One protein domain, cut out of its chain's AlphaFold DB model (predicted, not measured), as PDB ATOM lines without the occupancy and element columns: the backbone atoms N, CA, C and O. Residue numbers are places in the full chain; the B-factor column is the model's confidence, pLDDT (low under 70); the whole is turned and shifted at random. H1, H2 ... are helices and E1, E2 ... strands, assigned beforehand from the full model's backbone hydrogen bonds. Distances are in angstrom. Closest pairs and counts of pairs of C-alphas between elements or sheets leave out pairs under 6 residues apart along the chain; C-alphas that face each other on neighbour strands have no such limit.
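What this domain is: This is residues 26 to 191 of the 192 residues of an uncharacterized protein of Magnaporthe oryzae (UniProt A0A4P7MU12). A strongly twisted sheet of four strands forms the core; it curls round helix H1 on one face and has helix H4 on its other face, with H3 packed on H4. The small hairpin E4 and E5 lies off to one side, apart from that sheet, after a long loop of residues 98 to 127, and the short helix H2 sits at one end, at the turn between E1 and E2. The printed part has 166 residues with four named helices and six named strands, in the order H1 E1 H2 E2 E3 E4 E5 E6 H3 H4. The larger sheet runs E3 E2 E1 E6 and the smaller E4 E5, both antiparallel; the class is mixed, helices and strands. The whole is compact, with a radius of gyration of the C-alphas of 16.0 A and spans of 48 by 35 by 33 A.

How they stand to each other: H1, residues 26 to 36, is on the sheet of E3, residues 89 to 97, E2, residues 69 to 81, E1, residues 49 to 57, and E6, residues 143 to 150, and the sheet curls round it. Its closest C-alphas to E3 are those of Tyr 27 and Phe 91, 4.6 A apart, and to E6 those of Ala 34 and Trp 146, 5.4 A apart. E1 and E2 are inner strands, antiparallel at 148 degrees, with N 52 and O 75 within hydrogen-bond range at 3.0 A. H2, residues 61 to 66, only grazes the sheet with its residues 62 to 64; the C-alphas of Glu 63 and Ser 70, 5.6 A apart, are its closest to E2. E2 bends by 54 degrees at residue 76 and forms a hairpin with the edge strand E3, where N 76 and O 94 are within hydrogen-bond range at 2.9 A. E4, residues 128 to 131, and E5, residues 134 to 137, form a second hairpin, with N 129 and O 136 within hydrogen-bond range at 2.9 A; both strands are apart from the four strands of the larger sheet. E6, the other edge strand, is antiparallel to E1 at 158 degrees, with N 145 and O 53 within hydrogen-bond range at 2.9 A. H3, residues 155 to 168, only grazes the sheet with its residues 155 to 162, and touches H4, residues 179 to 190, at a steep tilt of 55 degrees, opposite ways; their closest C-alphas are those of Gly 162 and Leu 186, 6.6 A apart. H4 is over E2 and E1 at a height over the sheet of 8.0 A, along the strands, at 1 degrees to E2 on the local plane. With H4 on one face of the sheet and H1 on the other, there are three layers, helices on both faces of a sheet. In H1, H2, H3 and H4 every O i to N i+4 pair is within hydrogen-bond range.

Where its parts are: H1 begins at C-alpha 26, at (97.802, -48.190, 55.797), and is 15.7 A long from first to last C-alpha. E1 measures 25.8 A, E2, the longest strand by residues, 32.8 A, and E3 25.4 A. E2 begins at C-alpha 69, at (104.070, -57.707, 38.077). E6 measures 20.0 A, H3 20.2 A and H4 16.8 A; H4 ends at C-alpha 190, at (119.263, -48.778, 53.857). H2, E4 and E5 are shorter, at 8.8 A, 9.5 A and 9.8 A.

The domain as a whole: The two C-alphas farthest apart, those of Asp 86 and Thr 171, are 49.0 A apart. The printed part has no cut. The links from H1 to E1, 12 residues, and from E3 to E4, 30 residues, are long. The mean pLDDT of the printed part is 75.9, and 49 residues are under 70, among them residues 60 to 68 and 99 to 123.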
ATOM      1  N   ASN A  26      96.351 -48.047  55.937       90.31
ATOM      2  CA  ASN A  26      97.802 -48.190  55.797       90.31
ATOM      3  C   ASN A  26      98.419 -49.040  56.911       90.31
ATOM      4  O   ASN A  26      99.251 -49.904  56.638       90.31
ATOM      5  N   TYR A  27      98.008 -48.816  58.165       91.06
ATOM      6  CA  TYR A  27      98.482 -49.633  59.278       91.06
ATOM      7  C   TYR A  27      98.023 -51.083  59.158       91.06
ATOM      8  O   TYR A  27      98.820 -51.985  59.407       91.06
ATOM      9  N   GLN A  28      96.769 -51.316  58.762       91.81
ATOM     10  CA  GLN A  28      96.241 -52.667  58.563       91.81
ATOM     11  C   GLN A  28      97.040 -53.417  57.490       91.81
ATOM     12  O   GLN A  28      97.514 -54.519  57.753       91.81
ATOM     13  N   ILE A  29      97.270 -52.793  56.331       93.94
ATOM     14  CA  ILE A  29      98.041 -53.392  55.232       93.94
ATOM     15  C   ILE A  29      99.492 -53.665  55.645       93.94
ATOM     16  O   ILE A  29      99.980 -54.779  55.459       93.94
ATOM     17  N   ALA A  30     100.168 -52.696  56.270       92.44
ATOM     18  CA  ALA A  30     101.535 -52.892  56.753       92.44
ATOM     19  C   ALA A  30     101.618 -54.008  57.812       92.44
ATOM     20  O   ALA A  30     102.559 -54.800  57.805       92.44
ATOM     21  N   SER A  31     100.628 -54.093  58.706       93.00
ATOM     22  CA  SER A  31     100.573 -55.113  59.761       93.00
ATOM     23  C   SER A  31     100.345 -56.512  59.205       93.00
ATOM     24  O   SER A  31     100.977 -57.443  59.690       93.00
ATOM     25  N   ILE A  32      99.499 -56.663  58.182       93.81
ATOM     26  CA  ILE A  32      99.302 -57.946  57.492       93.81
ATOM     27  C   ILE A  32     100.613 -58.389  56.834       93.81
ATOM     28  O   ILE A  32     101.092 -59.482  57.128       93.81
ATOM     29  N   ALA A  33     101.248 -57.511  56.050       94.44
ATOM     30  CA  ALA A  33     102.514 -57.815  55.376       94.44
ATOM     31  C   ALA A  33     103.627 -58.216  56.363       94.44
ATOM     32  O   ALA A  33     104.385 -59.152  56.119       94.44
ATOM     33  N   ALA A  34     103.727 -57.520  57.499       94.06
ATOM     34  CA  ALA A  34     104.687 -57.854  58.548       94.06
ATOM     35  C   ALA A  34     104.356 -59.183  59.246       94.06
ATOM     36  O   ALA A  34     105.256 -59.991  59.491       94.06
ATOM     37  N   ALA A  35     103.077 -59.436  59.536       93.38
ATOM     38  CA  ALA A  35     102.628 -60.654  60.203       93.38
ATOM     39  C   ALA A  35     102.875 -61.909  59.353       93.38
ATOM     40  O   ALA A  35     103.254 -62.942  59.904       93.38
ATOM     41  N   GLU A  36     102.749 -61.817  58.026       93.69
ATOM     42  CA  GLU A  36     103.122 -62.893  57.092       93.69
ATOM     43  C   GLU A  36     104.611 -63.273  57.190       93.69
ATOM     44  O   GLU A  36     104.973 -64.431  56.986       93.69
ATOM     45  N   ALA A  37     105.469 -62.326  57.581       92.12
ATOM     46  CA  ALA A  37     106.885 -62.556  57.873       92.12
ATOM     47  C   ALA A  37     107.169 -62.884  59.356       92.12
ATOM     48  O   ALA A  37     108.329 -62.928  59.769       92.12
ATOM     49  N   GLY A  38     106.134 -63.095  60.176       91.62
ATOM     50  CA  GLY A  38     106.264 -63.377  61.609       91.62
ATOM     51  C   GLY A  38     106.640 -62.160  62.465       91.62
ATOM     52  O   GLY A  38     107.140 -62.329  63.578       91.62
ATOM     53  N   VAL A  39     106.424 -60.938  61.968       90.31
ATOM     54  CA  VAL A  39     106.757 -59.683  62.658       90.31
ATOM     55  C   VAL A  39     105.495 -58.996  63.183       90.31
ATOM     56  O   VAL A  39     104.574 -58.693  62.433       90.31
ATOM     57  N   ASP A  40     105.483 -58.662  64.475       89.06
ATOM     58  CA  ASP A  40     104.447 -57.820  65.085       89.06
ATOM     59  C   ASP A  40     104.868 -56.339  65.076       89.06
ATOM     60  O   ASP A  40     105.622 -55.875  65.940       89.06
ATOM     61  N   LEU A  41     104.350 -55.575  64.108       84.81
ATOM     62  CA  LEU A  41     104.573 -54.125  64.000       84.81
ATOM     63  C   LEU A  41     104.027 -53.326  65.192       84.81
ATOM     64  O   LEU A  41     104.532 -52.243  65.484       84.81
ATOM     65  N   GLY A  42     102.992 -53.821  65.874       76.62
ATOM     66  CA  GLY A  42     102.429 -53.171  67.056       76.62
ATOM     67  C   GLY A  42     103.364 -53.245  68.263       76.62
ATOM     68  O   GLY A  42     103.468 -52.275  69.017       76.62
ATOM     69  N   ALA A  43     104.073 -54.366  68.418       69.00
ATOM     70  CA  ALA A  43     105.083 -54.555  69.459       69.00
ATOM     71  C   ALA A  43     106.417 -53.853  69.132       69.00
ATOM     72  O   ALA A  43     107.129 -53.394  70.031       69.00
ATOM     73  N   GLN A  44     106.759 -53.737  67.848       63.28
ATOM     74  CA  GLN A  44     108.019 -53.162  67.373       63.28
ATOM     75  C   GLN A  44     107.957 -51.618  67.307       63.28
ATOM     76  O   GLN A  44     107.740 -51.028  66.260       63.28
ATOM     77  N   SER A  45     108.161 -50.976  68.465       58.75
ATOM     78  CA  SER A  45     108.471 -49.555  68.769       58.75
ATOM     79  C   SER A  45     108.144 -48.425  67.758       58.75
ATOM     80  O   SER A  45     108.569 -48.423  66.606       58.75
ATOM     81  N   ARG A  46     107.615 -47.306  68.283       66.00
ATOM     82  CA  ARG A  46     107.414 -46.008  67.585       66.00
ATOM     83  C   ARG A  46     108.677 -45.368  66.971       66.00
ATOM     84  O   ARG A  46     108.565 -44.362  66.269       66.00
ATOM     85  N   SER A  47     109.870 -45.859  67.302       74.50
ATOM     86  CA  SER A  47     111.156 -45.275  66.890       74.50
ATOM     87  C   SER A  47     111.790 -45.951  65.680       74.50
ATOM     88  O   SER A  47     112.704 -45.377  65.092       74.50
ATOM     89  N   LYS A  48     111.331 -47.151  65.317       90.75
ATOM     90  CA  LYS A  48     111.893 -47.915  64.205       90.75
ATOM     91  C   LYS A  48     111.261 -47.517  62.879       90.75
ATOM     92  O   LYS A  48     110.101 -47.104  62.833       90.75
ATOM     93  N   TYR A  49     112.054 -47.646  61.823       93.00
ATOM     94  CA  TYR A  49     111.596 -47.522  60.448       93.00
ATOM     95  C   TYR A  49     111.622 -48.896  59.795       93.00
ATOM     96  O   TYR A  49     112.511 -49.707  60.046       93.00
ATOM     97  N   PHE A  50     110.632 -49.141  58.955       94.56
ATOM     98  CA  PHE A  50     110.422 -50.413  58.291       94.56
ATOM     99  C   PHE A  50     110.198 -50.185  56.808       94.56
ATOM    100  O   PHE A  50     109.715 -49.122  56.404       94.56
ATOM    101  N   ALA A  51     110.533 -51.199  56.022       95.00
ATOM    102  CA  ALA A  51     110.303 -51.218  54.596       95.00
ATOM    103  C   ALA A  51     109.470 -52.428  54.166       95.00
ATOM    104  O   ALA A  51     109.582 -53.521  54.731       95.00
ATOM    105  N   PHE A  52     108.680 -52.231  53.116       95.06
ATOM    106  CA  PHE A  52     108.022 -53.294  52.364       95.06
ATOM    107  C   PHE A  52     108.067 -52.993  50.869       95.06
ATOM    108  O   PHE A  52     108.188 -51.841  50.446       95.06
ATOM    109  N   TYR A  53     107.970 -54.051  50.077       95.00
ATOM    110  CA  TYR A  53     107.755 -53.972  48.644       95.00
ATOM    111  C   TYR A  53     106.254 -53.925  48.386       95.00
ATOM    112  O   TYR A  53     105.520 -54.796  48.849       95.00
ATOM    113  N   GLU A  54     105.799 -52.911  47.659       92.94
ATOM    114  CA  GLU A  54     104.451 -52.896  47.098       92.94
ATOM    115  C   GLU A  54     104.539 -53.304  45.629       92.94
ATOM    116  O   GLU A  54     105.155 -52.617  44.809       92.94
ATOM    117  N   GLU A  55     103.939 -54.448  45.327       92.38
ATOM    118  CA  GLU A  55     104.038 -55.180  44.072       92.38
ATOM    119  C   GLU A  55     102.686 -55.110  43.352       92.38
ATOM    120  O   GLU A  55     101.667 -55.616  43.828       92.38
ATOM    121  N   TRP A  56     102.659 -54.420  42.217       88.25
ATOM    122  CA  TRP A  56     101.429 -54.101  41.502       88.25
ATOM    123  C   TRP A  56     101.062 -55.228  40.547       88.25
ATOM    124  O   TRP A  56     101.908 -55.737  39.804       88.25
ATOM    125  N   ALA A  57      99.779 -55.589  40.534       83.19
ATOM    126  CA  ALA A  57      99.267 -56.632  39.656       83.19
ATOM    127  C   ALA A  57      99.514 -56.284  38.177       83.19
ATOM    128  O   ALA A  57      99.337 -55.138  37.755       83.19
ATOM    129  N   SER A  58      99.915 -57.274  37.372       76.81
ATOM    130  CA  SER A  58     100.042 -57.102  35.921       76.81
ATOM    131  C   SER A  58      98.700 -56.795  35.257       76.81
ATOM    132  O   SER A  58      97.675 -57.401  35.575       76.81
ATOM    133  N   HIS A  59      98.723 -55.919  34.258       70.44
ATOM    134  CA  HIS A  59      97.561 -55.532  33.460       70.44
ATOM    135  C   HIS A  59      97.551 -56.164  32.062       70.44
ATOM    136  O   HIS A  59      96.530 -56.113  31.376       70.44
ATOM    137  N   ASN A  60      98.665 -56.756  31.620       67.94
ATOM    138  CA  ASN A  60      98.766 -57.407  30.314       67.94
ATOM    139  C   ASN A  60      99.667 -58.657  30.334       67.94
ATOM    140  O   ASN A  60     100.432 -58.887  31.268       67.94
ATOM    141  N   LEU A  61      99.574 -59.460  29.267       60.78
ATOM    142  CA  LEU A  61     100.332 -60.707  29.110       60.78
ATOM    143  C   LEU A  61     101.852 -60.490  29.079       60.78
ATOM    144  O   LEU A  61     102.594 -61.344  29.548       60.78
ATOM    145  N   ALA A  62     102.330 -59.358  28.555       61.47
ATOM    146  CA  ALA A  62     103.764 -59.086  28.478       61.47
ATOM    147  C   ALA A  62     104.382 -58.891  29.875       61.47
ATOM    148  O   ALA A  62     105.448 -59.437  30.156       61.47
ATOM    149  N   GLU A  63     103.692 -58.177  30.766       62.28
ATOM    150  CA  GLU A  63     104.080 -58.018  32.177       62.28
ATOM    151  C   GLU A  63     104.017 -59.351  32.930       62.28
ATOM    152  O   GLU A  63     104.944 -59.695  33.668       62.28
ATOM    153  N   GLN A  64     102.962 -60.137  32.685       57.56
ATOM    154  CA  GLN A  64     102.801 -61.459  33.294       57.56
ATOM    155  C   GLN A  64     103.949 -62.406  32.925       57.56
ATOM    156  O   GLN A  64     104.435 -63.137  33.783       57.56
ATOM    157  N   CYS A  65     104.412 -62.376  31.671       46.66
ATOM    158  CA  CYS A  65     105.498 -63.238  31.203       46.66
ATOM    159  C   CYS A  65     106.894 -62.819  31.691       46.66
ATOM    160  O   CYS A  65     107.773 -63.672  31.762       46.66
ATOM    161  N   ALA A  66     107.126 -61.535  31.982       57.62
ATOM    162  CA  ALA A  66     108.454 -61.039  32.350       57.62
ATOM    163  C   ALA A  66     108.730 -61.132  33.858       57.62
ATOM    164  O   ALA A  66     109.764 -61.653  34.269       57.62
ATOM    165  N   SER A  67     107.812 -60.621  34.677       58.75
ATOM    166  CA  SER A  67     107.966 -60.532  36.138       58.75
ATOM    167  C   SER A  67     106.725 -60.984  36.904       58.75
ATOM    168  O   SER A  67     106.793 -61.124  38.122       58.75
ATOM    169  N   GLY A  68     105.585 -61.171  36.229       63.12
ATOM    170  CA  GLY A  68     104.301 -61.386  36.899       63.12
ATOM    171  C   GLY A  68     103.717 -60.123  37.545       63.12
ATOM    172  O   GLY A  68     102.661 -60.203  38.168       63.12
ATOM    173  N   LEU A  69     104.392 -58.972  37.409       72.88
ATOM    174  CA  LEU A  69     104.070 -57.707  38.077       72.88
ATOM    175  C   LEU A  69     104.117 -56.544  37.077       72.88
ATOM    176  O   LEU A  69     104.987 -56.515  36.208       72.88
ATOM    177  N   SER A  70     103.216 -55.566  37.200       76.69
ATOM    178  CA  SER A  70     103.280 -54.341  36.379       76.69
ATOM    179  C   SER A  70     104.316 -53.346  36.908       76.69
ATOM    180  O   SER A  70     104.948 -52.630  36.131       76.69
ATOM    181  N   HIS A  71     104.511 -53.302  38.229       83.00
ATOM    182  CA  HIS A  71     105.416 -52.364  38.880       83.00
ATOM    183  C   HIS A  71     105.772 -52.811  40.304       83.00
ATOM    184  O   HIS A  71     104.983 -53.488  40.958       83.00
ATOM    185  N   VAL A  72     106.940 -52.402  40.803       87.25
ATOM    186  CA  VAL A  72     107.338 -52.578  42.205       87.25
ATOM    187  C   VAL A  72     107.921 -51.279  42.735       87.25
ATOM    188  O   VAL A  72     108.785 -50.676  42.096       87.25
ATOM    189  N   ARG A  73     107.479 -50.879  43.929       87.56
ATOM    190  CA  ARG A  73     108.049 -49.751  44.672       87.56
ATOM    191  C   ARG A  73     108.439 -50.158  46.083       87.56
ATOM    192  O   ARG A  73     107.798 -51.017  46.690       87.56
ATOM    193  N   LEU A  74     109.479 -49.521  46.613       90.31
ATOM    194  CA  LEU A  74     109.854 -49.649  48.015       90.31
ATOM    195  C   LEU A  74     109.070 -48.621  48.826       90.31
ATOM    196  O   LEU A  74     109.093 -47.431  48.514       90.31
ATOM    197  N   VAL A  75     108.410 -49.057  49.886       92.06
ATOM    198  CA  VAL A  75     107.711 -48.171  50.812       92.06
ATOM    199  C   VAL A  75     108.440 -48.187  52.138       92.06
ATOM    200  O   VAL A  75     108.663 -49.254  52.702       92.06
ATOM    201  N   VAL A  76     108.827 -47.011  52.628       91.25
ATOM    202  CA  VAL A  76     109.600 -46.856  53.863       91.25
ATOM    203  C   VAL A  76     108.849 -45.950  54.819       91.25
ATOM    204  O   VAL A  76     108.508 -44.818  54.478       91.25
ATOM    205  N   GLY A  77     108.611 -46.430  56.033       90.06
ATOM    206  CA  GLY A  77     107.800 -45.703  56.997       90.06
ATOM    207  C   GLY A  77     107.945 -46.191  58.423       90.06
ATOM    208  O   GLY A  77     108.847 -46.959  58.752       90.06
ATOM    209  N   LYS A  78     107.050 -45.715  59.284       91.19
ATOM    210  CA  LYS A  78     106.985 -46.107  60.693       91.19
ATOM    211  C   LYS A  78     105.553 -46.098  61.207       91.19
ATOM    212  O   LYS A  78     104.694 -45.372  60.704       91.19
ATOM    213  N   VAL A  79     105.337 -46.834  62.292       90.00
ATOM    214  CA  VAL A  79     104.083 -46.778  63.043       90.00
ATOM    215  C   VAL A  79     104.029 -45.485  63.855       90.00
ATOM    216  O   VAL A  79     104.927 -45.184  64.650       90.00
ATOM    217  N   VAL A  80     102.945 -44.734  63.696       86.75
ATOM    218  CA  VAL A  80     102.613 -43.576  64.528       86.75
ATOM    219  C   VAL A  80     101.292 -43.814  65.245       86.75
ATOM    220  O   VAL A  80     100.429 -44.540  64.766       86.75
ATOM    221  N   VAL A  81     101.137 -43.199  66.415       83.56
ATOM    222  CA  VAL A  81      99.885 -43.239  67.181       83.56
ATOM    223  C   VAL A  81      99.315 -41.834  67.203       83.56
ATOM    224  O   VAL A  81      99.943 -40.924  67.755       83.56
ATOM    225  N   ARG A  82      98.143 -41.660  66.595       73.06
ATOM    226  CA  ARG A  82      97.436 -40.382  66.550       73.06
ATOM    227  C   ARG A  82      96.758 -40.149  67.903       73.06
ATOM    228  O   ARG A  82      95.951 -40.957  68.354       73.06
ATOM    229  N   ARG A  83      97.151 -39.078  68.602       64.94
ATOM    230  CA  ARG A  83      96.647 -38.763  69.956       64.94
ATOM    231  C   ARG A  83      95.255 -38.125  69.946       64.94
ATOM    232  O   ARG A  83      94.597 -38.117  70.974       64.94
ATOM    233  N   ASP A  84      94.836 -37.591  68.808       62.44
ATOM    234  CA  ASP A  84      93.596 -36.845  68.581       62.44
ATOM    235  C   ASP A  84      92.399 -37.727  68.177       62.44
ATOM    236  O   ASP A  84      91.271 -37.245  68.153       62.44
ATOM    237  N   ARG A  85      92.626 -39.011  67.870       55.44
ATOM    238  CA  ARG A  85      91.585 -39.983  67.494       55.44
ATOM    239  C   ARG A  85      91.799 -41.312  68.212       55.44
ATOM    240  O   ARG A  85      92.361 -42.233  67.636       55.44
ATOM    241  N   ASP A  86      91.434 -41.382  69.488       64.19
ATOM    242  CA  ASP A  86      91.333 -42.626  70.270       64.19
ATOM    243  C   ASP A  86      92.555 -43.566  70.250       64.19
ATOM    244  O   ASP A  86      92.420 -44.761  70.468       64.19
ATOM    245  N   SER A  87      93.777 -43.058  70.061       71.19
ATOM    246  CA  SER A  87      94.987 -43.888  69.883       71.19
ATOM    247  C   SER A  87      95.012 -44.729  68.595       71.19
ATOM    248  O   SER A  87      95.709 -45.745  68.552       71.19
ATOM    249  N   THR A  88      94.322 -44.298  67.533       81.94
ATOM    250  CA  THR A  88      94.410 -44.897  66.191       81.94
ATOM    251  C   THR A  88      95.866 -44.980  65.742       81.94
ATOM    252  O   THR A  88      96.589 -43.970  65.731       81.94
ATOM    253  N   ARG A  89      96.303 -46.182  65.353       86.50
ATOM    254  CA  ARG A  89      97.620 -46.378  64.750       86.50
ATOM    255  C   ARG A  89      97.543 -46.131  63.256       86.50
ATOM    256  O   ARG A  89      96.559 -46.456  62.596       86.50
ATOM    257  N   ASP A  90      98.609 -45.544  62.746       87.75
ATOM    258  CA  ASP A  90      98.809 -45.297  61.331       87.75
ATOM    259  C   ASP A  90     100.215 -45.741  60.931       87.75
ATOM    260  O   ASP A  90     101.130 -45.740  61.760       87.75
ATOM    261  N   PHE A  91     100.393 -46.112  59.667       89.19
ATOM    262  CA  PHE A  91     101.712 -46.344  59.094       89.19
ATOM    263  C   PHE A  91     102.033 -45.194  58.143       89.19
ATOM    264  O   PHE A  91     101.555 -45.151  57.010       89.19
ATOM    265  N   GLN A  92     102.825 -44.241  58.634       87.56
ATOM    266  CA  GLN A  92     103.257 -43.084  57.853       87.56
ATOM    267  C   GLN A  92     104.494 -43.449  57.050       87.56
ATOM    268  O   GLN A  92     105.512 -43.836  57.634       87.56
ATOM    269  N   ALA A  93     104.406 -43.321  55.728       86.62
ATOM    270  CA  ALA A  93     105.431 -43.815  54.826       86.62
ATOM    271  C   ALA A  93     105.574 -42.993  53.550       86.62
ATOM    272  O   ALA A  93     104.641 -42.331  53.095       86.62
ATOM    273  N   THR A  94     106.754 -43.119  52.954       84.56
ATOM    274  CA  THR A  94     107.126 -42.562  51.655       84.56
ATOM    275  C   THR A  94     107.429 -43.702  50.692       84.56
ATOM    276  O   THR A  94     107.982 -44.729  51.091       84.56
ATOM    277  N   THR A  95     107.069 -43.527  49.422       84.50
ATOM    278  CA  THR A  95     107.319 -44.514  48.368       84.50
ATOM    279  C   THR A  95     108.479 -44.104  47.471       84.50
ATOM    280  O   THR A  95     108.645 -42.923  47.174       84.50
ATOM    281  N   TYR A  96     109.240 -45.092  47.009       81.88
ATOM    282  CA  TYR A  96     110.393 -44.930  46.131       81.88
ATOM    283  C   TYR A  96     110.311 -45.939  44.990       81.88
ATOM    284  O   TYR A  96     110.327 -47.152  45.213       81.88
ATOM    285  N   ASP A  97     110.231 -45.434  43.769       77.56
ATOM    286  CA  ASP A  97     109.976 -46.205  42.563       77.56
ATOM    287  C   ASP A  97     110.881 -45.783  41.400       77.56
ATOM    288  O   ASP A  97     111.325 -44.639  41.297       77.56
ATOM    289  N   LEU A  98     111.144 -46.735  40.503       73.31
ATOM    290  CA  LEU A  98     111.851 -46.480  39.252       73.31
ATOM    291  C   LEU A  98     110.838 -46.108  38.168       73.31
ATOM    292  O   LEU A  98     110.072 -46.971  37.731       73.31
ATOM    293  N   ILE A  99     110.870 -44.867  37.678       60.31
ATOM    294  CA  ILE A  99     110.006 -44.434  36.572       60.31
ATOM    295  C   ILE A  99     110.780 -43.838  35.394       60.31
ATOM    296  O   ILE A  99     111.920 -43.376  35.491       60.31
ATOM    297  N   LYS A 100     110.121 -43.841  34.234       51.75
ATOM    298  CA  LYS A 100     110.643 -43.254  33.000       51.75
ATOM    299  C   LYS A 100     110.566 -41.727  33.066       51.75
ATOM    300  O   LYS A 100     109.503 -41.173  33.332       51.75
ATOM    301  N   GLY A 101     111.677 -41.055  32.769       47.41
ATOM    302  CA  GLY A 101     111.722 -39.596  32.757       47.41
ATOM    303  C   GLY A 101     111.249 -38.949  31.462       47.41
ATOM    304  O   GLY A 101     111.250 -39.565  30.394       47.41
ATOM    305  N   THR A 102     110.894 -37.667  31.554       38.25
ATOM    306  CA  THR A 102     110.374 -36.842  30.447       38.25
ATOM    307  C   THR A 102     111.381 -36.596  29.318       38.25
ATOM    308  O   THR A 102     110.970 -36.278  28.207       38.25
ATOM    309  N   GLN A 103     112.682 -36.795  29.550       38.22
ATOM    310  CA  GLN A 103     113.730 -36.639  28.528       38.22
ATOM    311  C   GLN A 103     114.110 -37.943  27.803       38.22
ATOM    312  O   GLN A 103     115.117 -37.988  27.105       38.22
ATOM    313  N   GLY A 104     113.322 -39.016  27.932       32.59
ATOM    314  CA  GLY A 104     113.516 -40.238  27.134       32.59
ATOM    315  C   GLY A 104     114.611 -41.187  27.635       32.59
ATOM    316  O   GLY A 104     114.775 -42.267  27.073       32.59
ATOM    317  N   TRP A 105     115.298 -40.842  28.724       36.59
ATOM    318  CA  TRP A 105     116.191 -41.748  29.444       36.59
ATOM    319  C   TRP A 105     115.380 -42.451  30.539       36.59
ATOM    320  O   TRP A 105     114.618 -41.815  31.276       36.59
ATOM    321  N   TRP A 106     115.506 -43.776  30.629       46.47
ATOM    322  CA  TRP A 106     114.846 -44.621  31.628       46.47
ATOM    323  C   TRP A 106     115.470 -44.425  33.013       46.47
ATOM    324  O   TRP A 106     115.992 -45.381  33.558       46.47
ATOM    325  N   CYS A 107     115.526 -43.190  33.519       49.88
ATOM    326  CA  CYS A 107     116.053 -42.873  34.850       49.88
ATOM    327  C   CYS A 107     115.947 -41.379  35.196       49.88
ATOM    328  O   CYS A 107     116.881 -40.783  35.722       49.88
ATOM    329  N   LEU A 108     114.822 -40.733  34.881       42.25
ATOM    330  CA  LEU A 108     114.586 -39.345  35.295       42.25
ATOM    331  C   LEU A 108     113.156 -39.153  35.790       42.25
ATOM    332  O   LEU A 108     112.389 -38.337  35.291       42.25
ATOM    333  N   GLY A 109     112.815 -39.928  36.807       40.69
ATOM    334  CA  GLY A 109     111.726 -39.609  37.702       40.69
ATOM    335  C   GLY A 109     111.788 -40.541  38.903       40.69
ATOM    336  O   GLY A 109     112.050 -41.731  38.766       40.69
ATOM    337  N   LEU A 110     111.586 -39.982  40.081       39.75
ATOM    338  CA  LEU A 110     110.998 -40.695  41.201       39.75
ATOM    339  C   LEU A 110     109.532 -40.269  41.164       39.75
ATOM    340  O   LEU A 110     109.280 -39.056  41.193       39.75
ATOM    341  N   TYR A 111     108.569 -41.185  41.096       38.28
ATOM    342  CA  TYR A 111     107.185 -40.837  41.432       38.28
ATOM    343  C   TYR A 111     107.016 -41.020  42.944       38.28
ATOM    344  O   TYR A 111     106.348 -41.896  43.483       38.28
ATOM    345  N   GLY A 112     107.702 -40.101  43.616       34.78
ATOM    346  CA  GLY A 112     107.877 -39.961  45.051       34.78
ATOM    347  C   GLY A 112     108.760 -38.735  45.260       34.78
ATOM    348  O   GLY A 112     109.938 -38.843  45.595       34.78
ATOM    349  N   GLY A 113     108.247 -37.557  44.886       31.50
ATOM    350  CA  GLY A 113     108.985 -36.295  44.958       31.50
ATOM    351  C   GLY A 113     109.469 -35.960  46.378       31.50
ATOM    352  O   GLY A 113     108.906 -36.423  47.366       31.50
ATOM    353  N   GLU A 114     110.497 -35.101  46.478       32.34
ATOM    354  CA  GLU A 114     110.743 -34.384  47.742       32.34
ATOM    355  C   GLU A 114     109.571 -33.443  47.942       32.34
ATOM    356  O   GLU A 114     109.219 -32.686  47.035       32.34
ATOM    357  N   THR A 115     109.025 -33.453  49.146       33.28
ATOM    358  CA  THR A 115     108.124 -32.426  49.635       33.28
ATOM    359  C   THR A 115     108.842 -31.077  49.637       33.28
ATOM    360  O   THR A 115     109.803 -30.860  50.374       33.28
ATOM    361  N   SER A 116     108.341 -30.138  48.833       30.69
ATOM    362  CA  SER A 116     108.416 -28.728  49.201       30.69
ATOM    363  C   SER A 116     107.530 -28.515  50.435       30.69
ATOM    364  O   SER A 116     106.555 -29.234  50.653       30.69
ATOM    365  N   ALA A 117     107.895 -27.550  51.272       29.09
ATOM    366  CA  ALA A 117     107.405 -27.388  52.641       29.09
ATOM    367  C   ALA A 117     105.903 -27.039  52.809       29.09
ATOM    368  O   ALA A 117     105.526 -26.629  53.898       29.09
ATOM    369  N   ASN A 118     105.050 -27.174  51.781       30.92
ATOM    370  CA  ASN A 118     103.734 -26.521  51.749       30.92
ATOM    371  C   ASN A 118     102.526 -27.331  51.214       30.92
ATOM    372  O   ASN A 118     101.514 -26.695  50.944       30.92
ATOM    373  N   HIS A 119     102.530 -28.668  51.065       31.45
ATOM    374  CA  HIS A 119     101.290 -29.367  50.643       31.45
ATOM    375  C   HIS A 119     101.015 -30.749  51.271       31.45
ATOM    376  O   HIS A 119     101.840 -31.658  51.238       31.45
ATOM    377  N   ASP A 120      99.769 -30.893  51.733       37.31
ATOM    378  CA  ASP A 120      99.078 -32.019  52.386       37.31
ATOM    379  C   ASP A 120      98.834 -33.284  51.519       37.31
ATOM    380  O   ASP A 120      97.826 -33.971  51.674       37.31
ATOM    381  N   THR A 121      99.727 -33.639  50.587       39.38
ATOM    382  CA  THR A 121      99.630 -34.907  49.819       39.38
ATOM    383  C   THR A 121     101.012 -35.539  49.640       39.38
ATOM    384  O   THR A 121     101.650 -35.406  48.602       39.38
ATOM    385  N   GLY A 122     101.498 -36.205  50.689       46.44
ATOM    386  CA  GLY A 122     102.824 -36.845  50.718       46.44
ATOM    387  C   GLY A 122     102.874 -38.199  51.429       46.44
ATOM    388  O   GLY A 122     103.954 -38.765  51.571       46.44
ATOM    389  N   ASP A 123     101.725 -38.727  51.853       65.81
ATOM    390  CA  ASP A 123     101.637 -40.016  52.530       65.81
ATOM    391  C   ASP A 123     101.323 -41.111  51.514       65.81
ATOM    392  O   ASP A 123     100.377 -40.988  50.732       65.81
ATOM    393  N   TRP A 124     102.100 -42.194  51.532       82.50
ATOM    394  CA  TRP A 124     101.716 -43.450  50.890       82.50
ATOM    395  C   TRP A 124     100.270 -43.800  51.251       82.50
ATOM    396  O   TRP A 124      99.902 -43.763  52.425       82.50
ATOM    397  N   TYR A 125      99.464 -44.173  50.259       86.19
ATOM    398  CA  TYR A 125      98.165 -44.787  50.492       86.19
ATOM    399  C   TYR A 125      98.157 -46.170  49.842       86.19
ATOM    400  O   TYR A 125      98.275 -46.289  48.619       86.19
ATOM    401  N   ALA A 126      98.058 -47.208  50.673       88.38
ATOM    402  CA  ALA A 126      98.056 -48.598  50.233       88.38
ATOM    403  C   ALA A 126      97.004 -48.828  49.144       88.38
ATOM    404  O   ALA A 126      95.875 -48.346  49.274       88.38
ATOM    405  N   ASN A 127      97.345 -49.569  48.085       88.88
ATOM    406  CA  ASN A 127      96.426 -49.857  46.973       88.88
ATOM    407  C   ASN A 127      95.924 -48.598  46.247       88.88
ATOM    408  O   ASN A 127      94.806 -48.569  45.724       88.88
ATOM    409  N   HIS A 128      96.730 -47.537  46.214       87.69
ATOM    410  CA  HIS A 128      96.420 -46.332  45.453       87.69
ATOM    411  C   HIS A 128      97.617 -45.841  44.631       87.69
ATOM    412  O   HIS A 128      98.788 -46.012  44.989       87.69
ATOM    413  N   TYR A 129      97.289 -45.159  43.535       79.81
ATOM    414  CA  TYR A 129      98.211 -44.396  42.700       79.81
ATOM    415  C   TYR A 129      97.725 -42.949  42.572       79.81
ATOM    416  O   TYR A 129      96.538 -42.666  42.744       79.81
ATOM    417  N   ILE A 130      98.636 -42.021  42.277       72.12
ATOM    418  CA  ILE A 130      98.284 -40.617  42.044       72.12
ATOM    419  C   ILE A 130      98.020 -40.414  40.554       72.12
ATOM    420  O   ILE A 130      98.887 -40.675  39.720       72.12
ATOM    421  N   LYS A 131      96.839 -39.891  40.222       71.69
ATOM    422  CA  LYS A 131      96.488 -39.431  38.875       71.69
ATOM    423  C   LYS A 131      95.697 -38.136  38.981       71.69
ATOM    424  O   LYS A 131      94.785 -38.036  39.797       71.69
ATOM    425  N   ASP A 132      96.084 -37.140  38.186       74.31
ATOM    426  CA  ASP A 132      95.469 -35.805  38.175       74.31
ATOM    427  C   ASP A 132      95.461 -35.134  39.567       74.31
ATOM    428  O   ASP A 132      94.488 -34.505  39.975       74.31
ATOM    429  N   GLY A 133      96.543 -35.322  40.337       68.12
ATOM    430  CA  GLY A 133      96.691 -34.780  41.695       68.12
ATOM    431  C   GLY A 133      95.822 -35.461  42.761       68.12
ATOM    432  O   GLY A 133      95.751 -34.977  43.886       68.12
ATOM    433  N   GLN A 134      95.159 -36.573  42.432       72.31
ATOM    434  CA  GLN A 134      94.282 -37.301  43.346       72.31
ATOM    435  C   GLN A 134      94.732 -38.748  43.520       72.31
ATOM    436  O   GLN A 134      95.139 -39.406  42.561       72.31
ATOM    437  N   TRP A 135      94.573 -39.271  44.734       78.25
ATOM    438  CA  TRP A 135      94.687 -40.703  44.982       78.25
ATOM    439  C   TRP A 135      93.512 -41.443  44.345       78.25
ATOM    440  O   TRP A 135      92.344 -41.145  44.608       78.25
ATOM    441  N   LYS A 136      93.828 -42.422  43.505       81.12
ATOM    442  CA  LYS A 136      92.875 -43.345  42.891       81.12
ATOM    443  C   LYS A 136      93.202 -44.751  43.363       81.12
ATOM    444  O   LYS A 136      94.360 -45.160  43.313       81.12
ATOM    445  N   ARG A 137      92.184 -45.480  43.818       86.19
ATOM    446  CA  ARG A 137      92.344 -46.884  44.196       86.19
ATOM    447  C   ARG A 137      92.674 -47.710  42.952       86.19
ATOM    448  O   ARG A 137      92.112 -47.459  41.881       86.19
ATOM    449  N   VAL A 138      93.574 -48.675  43.089       83.62
ATOM    450  CA  VAL A 138      93.813 -49.681  42.047       83.62
ATOM    451  C   VAL A 138      92.580 -50.577  41.874       83.62
ATOM    452  O   VAL A 138      91.790 -50.757  42.799       83.62
ATOM    453  N   SER A 139      92.381 -51.116  40.670       85.12
ATOM    454  CA  SER A 139      91.257 -52.022  40.381       85.12
ATOM    455  C   SER A 139      91.432 -53.413  40.997       85.12
ATOM    456  O   SER A 139      90.444 -54.105  41.226       85.12
ATOM    457  N   VAL A 140      92.677 -53.810  41.253       86.88
ATOM    458  CA  VAL A 140      93.078 -55.047  41.924       86.88
ATOM    459  C   VAL A 140      94.086 -54.651  42.989       86.88
ATOM    460  O   VAL A 140      95.054 -53.977  42.651       86.88
ATOM    461  N   ASP A 141      93.842 -55.028  44.245       90.38
ATOM    462  CA  ASP A 141      94.740 -54.698  45.353       90.38
ATOM    463  C   ASP A 141      96.163 -55.236  45.076       90.38
ATOM    464  O   ASP A 141      96.348 -56.333  44.545       90.38
ATOM    465  N   ASN A 142      97.168 -54.435  45.420       90.44
ATOM    466  CA  ASN A 142      98.585 -54.747  45.279       90.44
ATOM    467  C   ASN A 142      99.023 -55.772  46.332       90.44
ATOM    468  O   ASN A 142      98.537 -55.773  47.469       90.44
ATOM    469  N   ASN A 143     100.018 -56.587  45.986       93.69
ATOM    470  CA  ASN A 143     100.697 -57.424  46.965       93.69
ATOM    471  C   ASN A 143     101.662 -56.570  47.804       93.69
ATOM    472  O   ASN A 143     102.319 -55.666  47.286       93.69
ATOM    473  N   HIS A 144     101.742 -56.846  49.104       94.69
ATOM    474  CA  HIS A 144     102.595 -56.108  50.034       94.69
ATOM    475  C   HIS A 144     103.496 -57.089  50.766       94.69
ATOM    476  O   HIS A 144     103.036 -57.843  51.617       94.69
ATOM    477  N   ARG A 145     104.791 -57.067  50.453       96.06
ATOM    478  CA  ARG A 145     105.759 -58.012  51.008       96.06
ATOM    479  C   ARG A 145     106.712 -57.316  51.964       96.06
ATOM    480  O   ARG A 145     107.403 -56.373  51.581       96.06
ATOM    481  N   TRP A 146     106.787 -57.808  53.197       95.81
ATOM    482  CA  TRP A 146     107.751 -57.327  54.184       95.81
ATOM    483  C   TRP A 146     109.189 -57.390  53.650       95.81
ATOM    484  O   TRP A 146     109.625 -58.432  53.157       95.81
ATOM    485  N   ALA A 147     109.927 -56.282  53.763       96.69
ATOM    486  CA  ALA A 147     111.346 -56.232  53.416       96.69
ATOM    487  C   ALA A 147     112.222 -56.316  54.674       96.69
ATOM    488  O   ALA A 147     113.118 -57.156  54.748       96.69
ATOM    489  N   GLY A 148     111.954 -55.480  55.683       95.69
ATOM    490  CA  GLY A 148     112.715 -55.490  56.935       95.69
ATOM    491  C   GLY A 148     112.789 -54.145  57.648       95.69
ATOM    492  O   GLY A 148     112.203 -53.150  57.224       95.69
ATOM    493  N   GLU A 149     113.541 -54.122  58.748       95.50
ATOM    494  CA  GLU A 149     113.913 -52.889  59.446       95.50
ATOM    495  C   GLU A 149     114.946 -52.101  58.629       95.50
ATOM    496  O   GLU A 149     115.850 -52.673  58.013       95.50
ATOM    497  N   VAL A 150     114.811 -50.776  58.622       95.25
ATOM    498  CA  VAL A 150     115.698 -49.877  57.881       95.25
ATOM    499  C   VAL A 150     116.140 -48.701  58.737       95.25
ATOM    500  O   VAL A 150     115.470 -48.281  59.685       95.25
ATOM    501  N   ARG A 151     117.283 -48.127  58.371       94.50
ATOM    502  CA  ARG A 151     117.771 -46.879  58.953       94.50
ATOM    503  C   ARG A 151     116.872 -45.726  58.508       94.50
ATOM    504  O   ARG A 151     116.459 -45.650  57.352       94.50
ATOM    505  N   LYS A 152     116.607 -44.780  59.413       86.81
ATOM    506  CA  LYS A 152     115.939 -43.526  59.046       86.81
ATOM    507  C   LYS A 152     116.906 -42.663  58.240       86.81
ATOM    508  O   LYS A 152     117.804 -42.058  58.824       86.81
ATOM    509  N   LEU A 153     116.672 -42.552  56.939       84.94
ATOM    510  CA  LEU A 153     117.392 -41.619  56.077       84.94
ATOM    511  C   LEU A 153     116.509 -40.419  55.705       84.94
ATOM    512  O   LEU A 153     115.289 -40.563  55.579       84.94
ATOM    513  N   PRO A 154     117.090 -39.220  55.527       83.19
ATOM    514  CA  PRO A 154     116.403 -38.110  54.882       83.19
ATOM    515  C   PRO A 154     115.983 -38.475  53.454       83.19
ATOM    516  O   PRO A 154     116.684 -39.215  52.762       83.19
ATOM    517  N   VAL A 155     114.885 -37.888  52.969       78.25
ATOM    518  CA  VAL A 155     114.419 -38.098  51.586       78.25
ATOM    519  C   VAL A 155     115.520 -37.754  50.575       78.25
ATOM    520  O   VAL A 155     115.728 -38.501  49.628       78.25
ATOM    521  N   SER A 156     116.285 -36.687  50.803       77.69
ATOM    522  CA  SER A 156     117.401 -36.295  49.933       77.69
ATOM    523  C   SER A 156     118.519 -37.344  49.845       77.69
ATOM    524  O   SER A 156     119.160 -37.474  48.806       77.69
ATOM    525  N   GLU A 157     118.756 -38.123  50.901       84.31
ATOM    526  CA  GLU A 157     119.740 -39.209  50.885       84.31
ATOM    527  C   GLU A 157     119.194 -40.439  50.155       84.31
ATOM    528  O   GLU A 157     119.885 -41.009  49.314       84.31
ATOM    529  N   MET A 158     117.918 -40.774  50.382       82.69
ATOM    530  CA  MET A 158     117.209 -41.802  49.611       82.69
ATOM    531  C   MET A 158     117.261 -41.516  48.105       82.69
ATOM    532  O   MET A 158     117.534 -42.411  47.306       82.69
ATOM    533  N   LYS A 159     117.070 -40.248  47.720       76.69
ATOM    534  CA  LYS A 159     117.188 -39.793  46.330       76.69
ATOM    535  C   LYS A 159     118.579 -40.019  45.757       76.69
ATOM    536  O   LYS A 159     118.687 -40.583  44.676       76.69
ATOM    537  N   LYS A 160     119.633 -39.648  46.488       81.44
ATOM    538  CA  LYS A 160     121.022 -39.852  46.041       81.44
ATOM    539  C   LYS A 160     121.338 -41.324  45.781       81.44
ATOM    540  O   LYS A 160     122.022 -41.628  44.809       81.44
ATOM    541  N   ILE A 161     120.834 -42.234  46.619       85.12
ATOM    542  CA  ILE A 161     121.001 -43.682  46.408       85.12
ATOM    543  C   ILE A 161     120.303 -44.108  45.108       85.12
ATOM    544  O   ILE A 161     120.913 -44.775  44.270       85.12
ATOM    545  N   GLY A 162     119.057 -43.670  44.900       80.00
ATOM    546  CA  GLY A 162     118.316 -43.948  43.665       80.00
ATOM    547  C   GLY A 162     118.990 -43.373  42.411       80.00
ATOM    548  O   GLY A 162     119.118 -44.060  41.399       80.00
ATOM    549  N   GLU A 163     119.498 -42.142  42.485       76.62
ATOM    550  CA  GLU A 163     120.251 -41.493  41.406       76.62
ATOM    551  C   GLU A 163     121.558 -42.233  41.093       76.62
ATOM    552  O   GLU A 163     121.908 -42.402  39.925       76.62
ATOM    553  N   ALA A 164     122.274 -42.726  42.109       82.56
ATOM    554  CA  ALA A 164     123.488 -43.519  41.917       82.56
ATOM    555  C   ALA A 164     123.206 -44.841  41.186       82.56
ATOM    556  O   ALA A 164     123.940 -45.206  40.259       82.56
ATOM    557  N   TYR A 165     122.113 -45.524  41.544       81.44
ATOM    558  CA  TYR A 165     121.639 -46.694  40.805       81.44
ATOM    559  C   TYR A 165     121.354 -46.330  39.343       81.44
ATOM    560  O   TYR A 165     121.873 -46.966  38.426       81.44
ATOM    561  N   CYS A 166     120.613 -45.247  39.114       73.88
ATOM    562  CA  CYS A 166     120.260 -44.779  37.777       73.88
ATOM    563  C   CYS A 166     121.461 -44.386  36.906       73.88
ATOM    564  O   CYS A 166     121.492 -44.658  35.703       73.88
ATOM    565  N   ASN A 167     122.482 -43.780  37.509       75.00
ATOM    566  CA  ASN A 167     123.724 -43.431  36.824       75.00
ATOM    567  C   ASN A 167     124.521 -44.668  36.396       75.00
ATOM    568  O   ASN A 167     125.174 -44.639  35.348       75.00
ATOM    569  N   THR A 168     124.442 -45.734  37.195       81.06
ATOM    570  CA  THR A 168     125.068 -47.032  36.916       81.06
ATOM    571  C   THR A 168     124.300 -47.786  35.831       81.06
ATOM    572  O   THR A 168     124.901 -48.317  34.898       81.06
ATOM    573  N   TYR A 169     122.969 -47.775  35.902       74.56
ATOM    574  CA  TYR A 169     122.094 -48.537  35.019       74.56
ATOM    575  C   TYR A 169     121.204 -47.626  34.163       74.56
ATOM    576  O   TYR A 169     119.998 -47.499  34.367       74.56
ATOM    577  N   ARG A 170     121.812 -47.009  33.146       68.38
ATOM    578  CA  ARG A 170     121.173 -45.967  32.315       68.38
ATOM    579  C   ARG A 170     120.051 -46.457  31.392       68.38
ATOM    580  O   ARG A 170     119.311 -45.642  30.842       68.38
ATOM    581  N   THR A 171     119.952 -47.763  31.160       66.88
ATOM    582  CA  THR A 171     118.993 -48.351  30.215       66.88
ATOM    583  C   THR A 171     118.210 -49.458  30.888       66.88
ATOM    584  O   THR A 171     118.809 -50.399  31.404       66.88
ATOM    585  N   TYR A 172     116.881 -49.352  30.857       65.81
ATOM    586  CA  TYR A 172     115.991 -50.367  31.411       65.81
ATOM    587  C   TYR A 172     116.231 -51.727  30.753       65.81
ATOM    588  O   TYR A 172     116.294 -51.840  29.526       65.81
ATOM    589  N   ASN A 173     116.318 -52.760  31.579       68.31
ATOM    590  CA  ASN A 173     116.414 -54.145  31.161       68.31
ATOM    591  C   ASN A 173     115.516 -54.986  32.070       68.31
ATOM    592  O   ASN A 173     115.716 -55.035  33.281       68.31
ATOM    593  N   ALA A 174     114.548 -55.681  31.473       68.75
ATOM    594  CA  ALA A 174     113.567 -56.464  32.214       68.75
ATOM    595  C   ALA A 174     114.186 -57.540  33.124       68.75
ATOM    596  O   ALA A 174     113.549 -57.916  34.099       68.75
ATOM    597  N   TYR A 175     115.412 -57.999  32.857       69.88
ATOM    598  CA  TYR A 175     116.070 -59.057  33.625       69.88
ATOM    599  C   TYR A 175     116.980 -58.547  34.744       69.88
ATOM    600  O   TYR A 175     117.061 -59.184  35.788       69.88
ATOM    601  N   ASN A 176     117.703 -57.441  34.538       72.38
ATOM    602  CA  ASN A 176     118.757 -57.006  35.467       72.38
ATOM    603  C   ASN A 176     118.799 -55.496  35.750       72.38
ATOM    604  O   ASN A 176     119.666 -55.046  36.497       72.38
ATOM    605  N   ASN A 177     117.882 -54.715  35.176       74.06
ATOM    606  CA  ASN A 177     117.707 -53.306  35.503       74.06
ATOM    607  C   ASN A 177     116.239 -52.887  35.351       74.06
ATOM    608  O   ASN A 177     115.843 -52.294  34.342       74.06
ATOM    609  N   ASN A 178     115.434 -53.216  36.352       76.44
ATOM    610  CA  ASN A 178     114.002 -52.962  36.377       76.44
ATOM    611  C   ASN A 178     113.561 -52.381  37.737       76.44
ATOM    612  O   ASN A 178     114.381 -52.075  38.603       76.44
ATOM    613  N   CYS A 179     112.252 -52.200  37.924       80.38
ATOM    614  CA  CYS A 179     111.696 -51.663  39.169       80.38
ATOM    615  C   CYS A 179     111.945 -52.564  40.396       80.38
ATOM    616  O   CYS A 179     112.147 -52.046  41.493       80.38
ATOM    617  N   ILE A 180     112.014 -53.887  40.209       86.81
ATOM    618  CA  ILE A 180     112.322 -54.858  41.269       86.81
ATOM    619  C   ILE A 180     113.776 -54.690  41.708       86.81
ATOM    620  O   ILE A 180     114.034 -54.409  42.877       86.81
ATOM    621  N   THR A 181     114.723 -54.775  40.769       86.94
ATOM    622  CA  THR A 181     116.158 -54.667  41.079       86.94
ATOM    623  C   THR A 181     116.511 -53.295  41.655       86.94
ATOM    624  O   THR A 181     117.386 -53.197  42.513       86.94
ATOM    625  N   PHE A 182     115.803 -52.237  41.243       85.75
ATOM    626  CA  PHE A 182     115.905 -50.913  41.856       85.75
ATOM    627  C   PHE A 182     115.441 -50.912  43.319       85.75
ATOM    628  O   PHE A 182     116.190 -50.477  44.196       85.75
ATOM    629  N   ALA A 183     114.233 -51.410  43.604       89.75
ATOM    630  CA  ALA A 183     113.687 -51.437  44.959       89.75
ATOM    631  C   ALA A 183     114.549 -52.298  45.900       89.75
ATOM    632  O   ALA A 183     114.794 -51.923  47.049       89.75
ATOM    633  N   GLU A 184     115.054 -53.430  45.409       92.88
ATOM    634  CA  GLU A 184     115.989 -54.297  46.132       92.88
ATOM    635  C   GLU A 184     117.332 -53.614  46.386       92.88
ATOM    636  O   GLU A 184     117.846 -53.669  47.506       92.88
ATOM    637  N   ASN A 185     117.897 -52.933  45.386       91.94
ATOM    638  CA  ASN A 185     119.130 -52.175  45.566       91.94
ATOM    639  C   ASN A 185     118.956 -51.076  46.620       91.94
ATOM    640  O   ASN A 185     119.788 -50.956  47.521       91.94
ATOM    641  N   LEU A 186     117.861 -50.318  46.547       90.06
ATOM    642  CA  LEU A 186     117.566 -49.264  47.509       90.06
ATOM    643  C   LEU A 186     117.437 -49.838  48.924       90.06
ATOM    644  O   LEU A 186     118.105 -49.353  49.833       90.06
ATOM    645  N   PHE A 187     116.670 -50.920  49.102       95.75
ATOM    646  CA  PHE A 187     116.548 -51.605  50.390       95.75
ATOM    647  C   PHE A 187     117.905 -52.080  50.934       95.75
ATOM    648  O   PHE A 187     118.238 -51.813  52.090       95.75
ATOM    649  N   ASN A 188     118.729 -52.722  50.101       97.06
ATOM    650  CA  ASN A 188     120.046 -53.223  50.500       97.06
ATOM    651  C   ASN A 188     120.992 -52.117  50.985       97.06
ATOM    652  O   ASN A 188     121.843 -52.378  51.835       97.06
ATOM    653  N   ASN A 189     120.832 -50.893  50.480       95.69
ATOM    654  CA  ASN A 189     121.609 -49.741  50.930       95.69
ATOM    655  C   ASN A 189     121.116 -49.166  52.264       95.69
ATOM    656  O   ASN A 189     121.880 -48.469  52.928       95.69
ATOM    657  N   ILE A 190     119.874 -49.429  52.682       94.44
ATOM    658  CA  ILE A 190     119.263 -48.778  53.857       94.44
ATOM    659  C   ILE A 190     118.918 -49.729  55.003       94.44
ATOM    660  O   ILE A 190     118.648 -49.248  56.106       94.44
ATOM    661  N   ARG A 191     118.924 -51.045  54.765       96.44
ATOM    662  CA  ARG A 191     118.672 -52.060  55.797       96.44
ATOM    663  C   ARG A 191     119.634 -51.917  56.984       96.44
ATOM    664  O   ARG A 191     120.754 -51.422  56.820       96.44
TER     665      ARG A 191